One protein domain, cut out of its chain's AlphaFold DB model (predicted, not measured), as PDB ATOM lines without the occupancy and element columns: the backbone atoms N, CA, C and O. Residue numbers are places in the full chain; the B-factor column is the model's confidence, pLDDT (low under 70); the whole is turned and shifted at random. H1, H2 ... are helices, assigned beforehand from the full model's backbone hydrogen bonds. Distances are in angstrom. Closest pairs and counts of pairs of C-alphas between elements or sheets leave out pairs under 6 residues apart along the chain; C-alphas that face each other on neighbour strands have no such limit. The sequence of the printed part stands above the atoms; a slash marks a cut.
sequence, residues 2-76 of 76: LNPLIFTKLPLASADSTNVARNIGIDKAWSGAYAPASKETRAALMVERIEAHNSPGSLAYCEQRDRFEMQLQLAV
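AT A GLANCE: This is residues 2 to 76 of the 76 residues of an uncharacterized protein of Escherichia coli KTE108 (UniProt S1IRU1). With little regular structure, the model is a loose body in which the long helix H3 folds back across the shorter H2 after a wide loop, residues 24 to 38, while short H1 lies near H3's last residue. A tail, residues 61 to 76, sticks out. The printed part has 75 residues, with three named helices in the order H1, H2, H3 and no named strand; the class is all helix, with 27 residues in named elements. It is extended, with a radius of gyration of the C-alphas of 18.7 A and spans of 63 by 30 by 19 A.

HOW THE PARTS SIT: H1, residues 4 to 7, is close to but not clearly touching H3, residues 39 to 54; their closest C-alphas, of Phe 7 and Asn 54, are 6.1 A apart. H1 and H2, residues 17 to 23, are apart. H2 touches H3, which meets it with residues 43 to 47 alone; the closest C-alphas, of Val 20 and Met 46, are 6.0 A apart. They run opposite ways at a steep tilt of 50 degrees. Every O i to N i+4 pair is within hydrogen-bond range in H2, 11 of 12 in H3, and H1 is too short for one.

IN THESE COORDINATES: H1 begins at C-alpha 4 (46.815, -4.048, 40.536). H2 is 10.1 A long. H3 is 21.9 A long and ends at C-alpha 54 (48.182, 1.750, 35.134).

THE WHOLE: The printed part has no cut. The link from H2 to H3 is long. Residues 74 to 76 have pLDDT under 70.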
ATOM      1  N   LEU A   2      41.468  -2.831  35.896       81.31
ATOM      2  CA  LEU A   2      42.409  -3.952  35.812       81.31
ATOM      3  C   LEU A   2      43.025  -4.251  37.194       81.31
ATOM      4  O   LEU A   2      43.159  -3.358  38.026       81.31
ATOM      5  N   ASN A   3      43.371  -5.512  37.453       86.44
ATOM      6  CA  ASN A   3      43.909  -5.935  38.746       86.44
ATOM      7  C   ASN A   3      45.301  -5.307  39.009       86.44
ATOM      8  O   ASN A   3      46.206  -5.532  38.198       86.44
ATOM      9  N   PRO A   4      45.514  -4.604  40.144       85.69
ATOM     10  CA  PRO A   4      46.815  -4.048  40.536       85.69
ATOM     11  C   PRO A   4      47.965  -5.045  40.548       85.69
ATOM     12  O   PRO A   4      49.089  -4.700  40.195       85.69
ATOM     13  N   LEU A   5      47.699  -6.307  40.884       88.00
ATOM     14  CA  LEU A   5      48.724  -7.350  40.900       88.00
ATOM     15  C   LEU A   5      49.273  -7.677  39.501       88.00
ATOM     16  O   LEU A   5      50.346  -8.262  39.399       88.00
ATOM     17  N   ILE A   6      48.556  -7.301  38.437       84.31
ATOM     18  CA  ILE A   6      48.954  -7.551  37.048       84.31
ATOM     19  C   ILE A   6      49.784  -6.381  36.515       84.31
ATOM     20  O   ILE A   6      50.946  -6.569  36.160       84.31
ATOM     21  N   PHE A   7      49.227  -5.164  36.487       80.50
ATOM     22  CA  PHE A   7      49.898  -4.016  35.854       80.50
ATOM     23  C   PHE A   7      51.111  -3.497  36.643       80.50
ATOM     24  O   PHE A   7      51.939  -2.779  36.098       80.50
ATOM     25  N   THR A   8      51.273  -3.889  37.911       82.12
ATOM     26  CA  THR A   8      52.504  -3.612  38.677       82.12
ATOM     27  C   THR A   8      53.663  -4.543  38.322       82.12
ATOM     28  O   THR A   8      54.811  -4.252  38.653       82.12
ATOM     29  N   LYS A   9      53.382  -5.685  37.685       83.25
ATOM     30  CA  LYS A   9      54.388  -6.687  37.298       83.25
ATOM     31  C   LYS A   9      54.690  -6.654  35.811       83.25
ATOM     32  O   LYS A   9      55.826  -6.909  35.422       83.25
ATOM     33  N   LEU A  10      53.687  -6.339  35.001       79.81
ATOM     34  CA  LEU A  10      53.806  -6.244  33.557       79.81
ATOM     35  C   LEU A  10      53.712  -4.771  33.135       79.81
ATOM     36  O   LEU A  10      52.678  -4.152  33.394       79.81
ATOM     37  N   PRO A  11      54.739  -4.210  32.471       76.50
ATOM     38  CA  PRO A  11      54.682  -2.847  31.958       76.50
ATOM     39  C   PRO A  11      53.751  -2.795  30.740       76.50
ATOM     40  O   PRO A  11      54.160  -3.034  29.606       76.50
ATOM     41  N   LEU A  12      52.472  -2.519  30.985       80.00
ATOM     42  CA  LEU A  12      51.483  -2.303  29.933       80.00
ATOM     43  C   LEU A  12      51.613  -0.876  29.399       80.00
ATOM     44  O   LEU A  12      51.612   0.068  30.177       80.00
ATOM     45  N   ALA A  13      51.683  -0.711  28.078       77.00
ATOM     46  CA  ALA A  13      51.737   0.619  27.464       77.00
ATOM     47  C   ALA A  13      50.438   1.426  27.665       77.00
ATOM     48  O   ALA A  13      50.476   2.648  27.691       77.00
ATOM     49  N   SER A  14      49.302   0.736  27.785       79.69
ATOM     50  CA  SER A  14      47.987   1.292  28.110       79.69
ATOM     51  C   SER A  14      47.095   0.172  28.643       79.69
ATOM     52  O   SER A  14      47.306  -1.004  28.312       79.69
ATOM     53  N   ALA A  15      46.113   0.500  29.484       82.25
ATOM     54  CA  ALA A  15      45.263  -0.501  30.121       82.25
ATOM     55  C   ALA A  15      43.787  -0.092  30.197       82.25
ATOM     56  O   ALA A  15      43.436   1.074  30.282       82.25
ATOM     57  N   ASP A  16      42.912  -1.102  30.271       86.38
ATOM     58  CA  ASP A  16      41.547  -0.970  30.806       86.38
ATOM     59  C   ASP A  16      40.551  -0.116  29.980       86.38
ATOM     60  O   ASP A  16      39.610   0.474  30.514       86.38
ATOM     61  N   SER A  17      40.671  -0.130  28.647       87.12
ATOM     62  CA  SER A  17      39.715   0.513  27.720       87.12
ATOM     63  C   SER A  17      38.271  -0.003  27.848       87.12
ATOM     64  O   SER A  17      37.309   0.712  27.565       87.12
ATOM     65  N   THR A  18      38.085  -1.235  28.328       88.38
ATOM     66  CA  THR A  18      36.755  -1.826  28.554       88.38
ATOM     67  C   THR A  18      36.014  -1.178  29.724       88.38
ATOM     68  O   THR A  18      34.791  -1.031  29.682       88.38
ATOM     69  N   ASN A  19      36.742  -0.740  30.753       89.06
ATOM     70  CA  ASN A  19      36.191   0.013  31.875       89.06
ATOM     71  C   ASN A  19      35.715   1.395  31.417       89.06
ATOM     72  O   ASN A  19      34.606   1.805  31.760       89.06
ATOM     73  N   VAL A  20      36.504   2.052  30.563       91.12
ATOM     74  CA  VAL A  20      36.127   3.308  29.904       91.12
ATOM     75  C   VAL A  20      34.823   3.119  29.120       91.12
ATOM     76  O   VAL A  20      33.825   3.773  29.420       91.12
ATOM     77  N   ALA A  21      34.777   2.155  28.194       90.44
ATOM     78  CA  ALA A  21      33.602   1.899  27.356       90.44
ATOM     79  C   ALA A  21      32.325   1.608  28.165       90.44
ATOM     80  O   ALA A  21      31.247   2.087  27.816       90.44
ATOM     81  N   ARG A  22      32.437   0.854  29.266       90.38
ATOM     82  CA  ARG A  22      31.288   0.520  30.120       90.38
ATOM     83  C   ARG A  22      30.755   1.733  30.888       90.38
ATOM     84  O   ARG A  22      29.546   1.851  31.047       90.38
ATOM     85  N   ASN A  23      31.630   2.608  31.381       89.31
ATOM     86  CA  ASN A  23      31.256   3.625  32.368       89.31
ATOM     87  C   ASN A  23      30.952   5.013  31.783       89.31
ATOM     88  O   ASN A  23      30.269   5.799  32.442       89.31
ATOM     89  N   ILE A  24      31.370   5.323  30.550       90.56
ATOM     90  CA  ILE A  24      31.068   6.619  29.903       90.56
ATOM     91  C   ILE A  24      29.557   6.902  29.842       90.56
ATOM     92  O   ILE A  24      29.124   8.037  30.050       90.56
ATOM     93  N   GLY A  25      28.754   5.872  29.551       85.50
ATOM     94  CA  GLY A  25      27.306   5.987  29.349       85.50
ATOM     95  C   GLY A  25      26.454   5.857  30.613       85.50
ATOM     96  O   GLY A  25      25.233   5.935  30.522       85.50
ATOM     97  N   ILE A  26      27.056   5.633  31.785       87.12
ATOM     98  CA  ILE A  26      26.304   5.461  33.035       87.12
ATOM     99  C   ILE A  26      26.015   6.841  33.629       87.12
ATOM    100  O   ILE A  26      26.704   7.284  34.542       87.12
ATOM    101  N   ASP A  27      24.988   7.529  33.126       80.12
ATOM    102  CA  ASP A  27      24.671   8.918  33.508       80.12
ATOM    103  C   ASP A  27      24.493   9.120  35.020       80.12
ATOM    104  O   ASP A  27      24.888  10.148  35.562       80.12
ATOM    105  N   LYS A  28      24.000   8.102  35.739       83.38
ATOM    106  CA  LYS A  28      23.886   8.129  37.207       83.38
ATOM    107  C   LYS A  28      25.238   8.335  37.911       83.38
ATOM    108  O   LYS A  28      25.283   8.943  38.979       83.38
ATOM    109  N   ALA A  29      26.325   7.827  37.333       83.31
ATOM    110  CA  ALA A  29      27.677   7.969  37.872       83.31
ATOM    111  C   ALA A  29      28.280   9.362  37.608       83.31
ATOM    112  O   ALA A  29      29.230   9.752  38.281       83.31
ATOM    113  N   TRP A  30      27.712  10.123  36.670       85.44
ATOM    114  CA  TRP A  30      28.178  11.448  36.257       85.44
ATOM    115  C   TRP A  30      27.226  12.536  36.757       85.44
ATOM    116  O   TRP A  30      26.659  13.299  35.979       85.44
ATOM    117  N   SER A  31      27.040  12.590  38.076       84.38
ATOM    118  CA  SER A  31      26.219  13.599  38.749       84.38
ATOM    119  C   SER A  31      27.090  14.581  39.539       84.38
ATOM    120  O   SER A  31      28.120  14.207  40.096       84.38
ATOM    121  N   GLY A  32      26.699  15.857  39.564       86.31
ATOM    122  CA  GLY A  32      27.399  16.913  40.302       86.31
ATOM    123  C   GLY A  32      27.572  18.200  39.498       86.31
ATOM    124  O   GLY A  32      27.384  18.220  38.285       86.31
ATOM    125  N   ALA A  33      27.953  19.281  40.185       85.06
ATOM    126  CA  ALA A  33      28.074  20.621  39.598       85.06
ATOM    127  C   ALA A  33      29.122  20.724  38.472       85.06
ATOM    128  O   ALA A  33      29.007  21.584  37.605       85.06
ATOM    129  N   TYR A  34      30.119  19.834  38.472       85.62
ATOM    130  CA  TYR A  34      31.220  19.814  37.503       85.62
ATOM    131  C   TYR A  34      31.293  18.493  36.727       85.62
ATOM    132  O   TYR A  34      32.365  18.078  36.284       85.62
ATOM    133  N   ALA A  35      30.163  17.793  36.589       86.06
ATOM    134  CA  ALA A  35      30.114  16.589  35.773       86.06
ATOM    135  C   ALA A  35      30.286  16.955  34.282       86.06
ATOM    136  O   ALA A  35      29.617  17.872  33.799       86.06
ATOM    137  N   PRO A  36      31.144  16.250  33.522       86.56
ATOM    138  CA  PRO A  36      31.313  16.529  32.104       86.56
ATOM    139  C   PRO A  36      30.020  16.204  31.346       86.56
ATOM    140  O   PRO A  36      29.451  15.116  31.498       86.56
ATOM    141  N   ALA A  37      29.567  17.147  30.519       82.06
ATOM    142  CA  ALA A  37      28.323  17.014  29.765       82.06
ATOM    143  C   ALA A  37      28.452  16.055  28.568       82.06
ATOM    144  O   ALA A  37      27.513  15.322  28.265       82.06
ATOM    145  N   SER A  38      29.608  16.037  27.902       89.06
ATOM    146  CA  SER A  38      29.839  15.232  26.699       89.06
ATOM    147  C   SER A  38      30.417  13.854  27.035       89.06
ATOM    148  O   SER A  38      31.155  13.676  28.011       89.06
ATOM    149  N   LYS A  39      30.094  12.851  26.211       88.81
ATOM    150  CA  LYS A  39      30.597  11.479  26.390       88.81
ATOM    151  C   LYS A  39      32.090  11.395  26.095       88.81
ATOM    152  O   LYS A  39      32.805  10.623  26.728       88.81
ATOM    153  N   GLU A  40      32.560  12.231  25.187       91.19
ATOM    154  CA  GLU A  40      33.944  12.326  24.747       91.19
ATOM    155  C   GLU A  40      34.825  12.861  25.880       91.19
ATOM    156  O   GLU A  40      35.872  12.288  26.170       91.19
ATOM    157  N   THR A  41      34.375  13.899  26.596       91.94
ATOM    158  CA  THR A  41      35.127  14.439  27.739       91.94
ATOM    159  C   THR A  41      35.131  13.464  28.914       91.94
ATOM    160  O   THR A  41      36.150  13.318  29.584       91.94
ATOM    161  N   ARG A  42      34.030  12.732  29.141       92.19
ATOM    162  CA  ARG A  42      34.003  11.633  30.123       92.19
ATOM    163  C   ARG A  42      35.022  10.556  29.768       92.19
ATOM    164  O   ARG A  42      35.790  10.146  30.633       92.19
ATOM    165  N   ALA A  43      35.057  10.136  28.504       92.19
ATOM    166  CA  ALA A  43      36.018   9.158  28.009       92.19
ATOM    167  C   ALA A  43      37.457   9.627  28.240       92.19
ATOM    168  O   ALA A  43      38.244   8.896  28.834       92.19
ATOM    169  N   ALA A  44      37.765  10.865  27.844       92.62
ATOM    170  CA  ALA A  44      39.091  11.456  27.994       92.62
ATOM    171  C   ALA A  44      39.552  11.470  29.460       92.62
ATOM    172  O   ALA A  44      40.641  10.988  29.756       92.62
ATOM    173  N   LEU A  45      38.697  11.915  30.387       91.56
ATOM    174  CA  LEU A  45      39.018  11.943  31.820       91.56
ATOM    175  C   LEU A  45      39.221  10.546  32.415       91.56
ATOM    176  O   LEU A  45      40.066  10.360  33.290       91.56
ATOM    177  N   MET A  46      38.426   9.557  31.993       91.44
ATOM    178  CA  MET A  46      38.606   8.184  32.468       91.44
ATOM    179  C   MET A  46      39.920   7.590  31.964       91.44
ATOM    180  O   MET A  46      40.631   6.975  32.755       91.44
ATOM    181  N   VAL A  47      40.240   7.791  30.681       92.12
ATOM    182  CA  VAL A  47      41.510   7.348  30.091       92.12
ATOM    183  C   VAL A  47      42.671   8.010  30.820       92.12
ATOM    184  O   VAL A  47      43.522   7.304  31.341       92.12
ATOM    185  N   GLU A  48      42.665   9.334  30.966       91.31
ATOM    186  CA  GLU A  48      43.727  10.070  31.662       91.31
ATOM    187  C   GLU A  48      43.962   9.536  33.082       91.31
ATOM    188  O   GLU A  48      45.094   9.258  33.475       91.31
ATOM    189  N   ARG A  49      42.885   9.305  33.842       90.00
ATOM    190  CA  ARG A  49      42.972   8.736  35.194       90.00
ATOM    191  C   ARG A  49      43.555   7.330  35.217       90.00
ATOM    192  O   ARG A  49      44.307   7.011  36.137       90.00
ATOM    193  N   ILE A  50      43.166   6.484  34.269       90.38
ATOM    194  CA  ILE A  50      43.654   5.109  34.181       90.38
ATOM    195  C   ILE A  50      45.132   5.111  33.815       90.38
ATOM    196  O   ILE A  50      45.919   4.467  34.501       90.38
ATOM    197  N   GLU A  51      45.515   5.859  32.787       88.00
ATOM    198  CA  GLU A  51      46.897   5.914  32.320       88.00
ATOM    199  C   GLU A  51      47.818   6.520  33.384       88.00
ATOM    200  O   GLU A  51      48.916   6.016  33.591       88.00
ATOM    201  N   ALA A  52      47.349   7.488  34.176       86.56
ATOM    202  CA  ALA A  52      48.116   8.025  35.301       86.56
ATOM    203  C   ALA A  52      48.514   6.979  36.367       86.56
ATOM    204  O   ALA A  52      49.438   7.231  37.138       86.56
ATOM    205  N   HIS A  53      47.834   5.825  36.437       84.81
ATOM    206  CA  HIS A  53      48.084   4.791  37.455       84.81
ATOM    207  C   HIS A  53      48.528   3.445  36.881       84.81
ATOM    208  O   HIS A  53      49.324   2.741  37.501       84.81
ATOM    209  N   ASN A  54      47.978   3.064  35.731       83.88
ATOM    210  CA  ASN A  54      48.182   1.750  35.134       83.88
ATOM    211  C   ASN A  54      49.249   1.767  34.035       83.88
ATOM    212  O   ASN A  54      49.689   0.688  33.636       83.88
ATOM    213  N   SER A  55      49.652   2.947  33.551       79.81
ATOM    214  CA  SER A  55      50.773   3.074  32.622       79.81
ATOM    215  C   SER A  55      52.081   3.334  33.377       79.81
ATOM    216  O   SER A  55      52.091   4.001  34.418       79.81
ATOM    217  N   PRO A  56      53.214   2.816  32.882       76.00
ATOM    218  CA  PRO A  56      54.517   3.187  33.394       76.00
ATOM    219  C   PRO A  56      54.833   4.630  32.975       76.00
ATOM    220  O   PRO A  56      54.982   4.925  31.794       76.00
ATOM    221  N   GLY A  57      55.015   5.530  33.947       77.00
ATOM    222  CA  GLY A  57      55.391   6.929  33.681       77.00
ATOM    223  C   GLY A  57      56.814   7.123  33.130       77.00
ATOM    224  O   GLY A  57      57.213   8.243  32.826       77.00
ATOM    225  N   SER A  58      57.602   6.049  33.030       77.25
ATOM    226  CA  SER A  58      58.972   6.039  32.516       77.25
ATOM    227  C   SER A  58      59.332   4.646  31.995       77.25
ATOM    228  O   SER A  58      58.864   3.633  32.524       77.25
ATOM    229  N   LEU A  59      60.200   4.589  30.982       75.06
ATOM    230  CA  LEU A  59      60.803   3.342  30.527       75.06
ATOM    231  C   LEU A  59      61.758   2.809  31.607       75.06
ATOM    232  O   LEU A  59      62.898   3.253  31.728       75.06
ATOM    233  N   ALA A  60      61.311   1.814  32.368       75.88
ATOM    234  CA  ALA A  60      62.146   1.111  33.338       75.88
ATOM    235  C   ALA A  60      63.014   0.043  32.649       75.88
ATOM    236  O   ALA A  60      62.824  -1.144  32.903       75.88
ATOM    237  N   TYR A  61      63.920   0.448  31.756       82.69
ATOM    238  CA  TYR A  61      64.779  -0.478  31.010       82.69
ATOM    239  C   TYR A  61      65.736  -1.242  31.933       82.69
ATOM    240  O   TYR A  61      66.401  -0.654  32.789       82.69
ATOM    241  N   CYS A  62      65.831  -2.553  31.732       84.38
ATOM    242  CA  CYS A  62      66.807  -3.409  32.389       84.38
ATOM    243  C   CYS A  62      67.473  -4.316  31.354       84.38
ATOM    244  O   CYS A  62      66.819  -5.174  30.766       84.38
ATOM    245  N   GLU A  63      68.790  -4.173  31.188       88.06
ATOM    246  CA  GLU A  63      69.584  -4.920  30.201       88.06
ATOM    247  C   GLU A  63      69.427  -6.449  30.321       88.06
ATOM    248  O   GLU A  63      69.459  -7.160  29.323       88.06
ATOM    249  N   GLN A  64      69.236  -6.954  31.544       85.75
ATOM    250  CA  GLN A  64      69.140  -8.385  31.835       85.75
ATOM    251  C   GLN A  64      67.718  -8.912  31.632       85.75
ATOM    252  O   GLN A  64      67.540  -9.964  31.025       85.75
ATOM    253  N   ARG A  65      66.708  -8.189  32.140       79.69
ATOM    254  CA  ARG A  65      65.292  -8.591  32.066       79.69
ATOM    255  C   ARG A  65      64.728  -8.429  30.659       79.69
ATOM    256  O   ARG A  65      63.942  -9.261  30.220       79.69
ATOM    257  N   ASP A  66      65.129  -7.367  29.972       80.62
ATOM    258  CA  ASP A  66      64.585  -6.997  28.668       80.62
ATOM    259  C   ASP A  66      65.450  -7.557  27.518       80.62
ATOM    260  O   ASP A  66      65.260  -7.196  26.354       80.62
ATOM    261  N   ARG A  67      66.397  -8.463  27.823       82.88
ATOM    262  CA  ARG A  67      67.178  -9.197  26.820       82.88
ATOM    263  C   ARG A  67      66.252 -10.132  26.046       82.88
ATOM    264  O   ARG A  67      65.848 -11.179  26.544       82.88
ATOM    265  N   PHE A  68      65.940  -9.760  24.811       78.81
ATOM    266  CA  PHE A  68      65.133 -10.579  23.915       78.81
ATOM    267  C   PHE A  68      66.031 -11.423  23.007       78.81
ATOM    268  O   PHE A  68      66.639 -10.915  22.066       78.81
ATOM    269  N   GLU A  69      66.124 -12.722  23.289       79.81
ATOM    270  CA  GLU A  69      66.793 -13.678  22.404       79.81
ATOM    271  C   GLU A  69      65.796 -14.174  21.359       79.81
ATOM    272  O   GLU A  69      64.961 -15.039  21.620       79.81
ATOM    273  N   MET A  70      65.861 -13.603  20.155       78.50
ATOM    274  CA  MET A  70      65.103 -14.130  19.026       78.50
ATOM    275  C   MET A  70      65.689 -15.467  18.580       78.50
ATOM    276  O   MET A  70      66.766 -15.515  17.985       78.50
ATOM    277  N   GLN A  71      64.939 -16.547  18.779       73.88
ATOM    278  CA  GLN A  71      65.215 -17.805  18.100       73.88
ATOM    279  C   GLN A  71      64.745 -17.691  16.644       73.88
ATOM    280  O   GLN A  71      63.563 -17.849  16.339       73.88
ATOM    281  N   LEU A  72      65.674 -17.380  15.736       76.25
ATOM    282  CA  LEU A  72      65.437 -17.465  14.295       76.25
ATOM    283  C   LEU A  72      65.142 -18.927  13.939       76.25
ATOM    284  O   LEU A  72      65.991 -19.801  14.112       76.25
ATOM    285  N   GLN A  73      63.929 -19.200  13.455       70.44
ATOM    286  CA  GLN A  73      63.642 -20.472  12.799       70.44
ATOM    287  C   GLN A  73      64.517 -20.532  11.546       70.44
ATOM    288  O   GLN A  73      64.368 -19.699  10.653       70.44
ATOM    289  N   LEU A  74      65.467 -21.473  11.508       64.62
ATOM    290  CA  LEU A  74      66.221 -21.761  10.291       64.62
ATOM    291  C   LEU A  74      65.214 -22.029   9.166       64.62
ATOM    292  O   LEU A  74      64.400 -22.947   9.269       64.62
ATOM    293  N   ALA A  75      65.274 -21.218   8.112       52.75
ATOM    294  CA  ALA A  75      64.662 -21.564   6.843       52.75
ATOM    295  C   ALA A  75      65.335 -22.849   6.335       52.75
ATOM    296  O   ALA A  75      66.565 -22.912   6.272       52.75
ATOM    297  N   VAL A  76      64.513 -23.865   6.065       51.91
ATOM    298  CA  VAL A  76      64.897 -25.100   5.365       51.91
ATOM    299  C   VAL A  76      65.199 -24.784   3.908       51.91
ATOM    300  O   VAL A  76      64.447 -23.964   3.331       51.91
TER     301      VAL A  76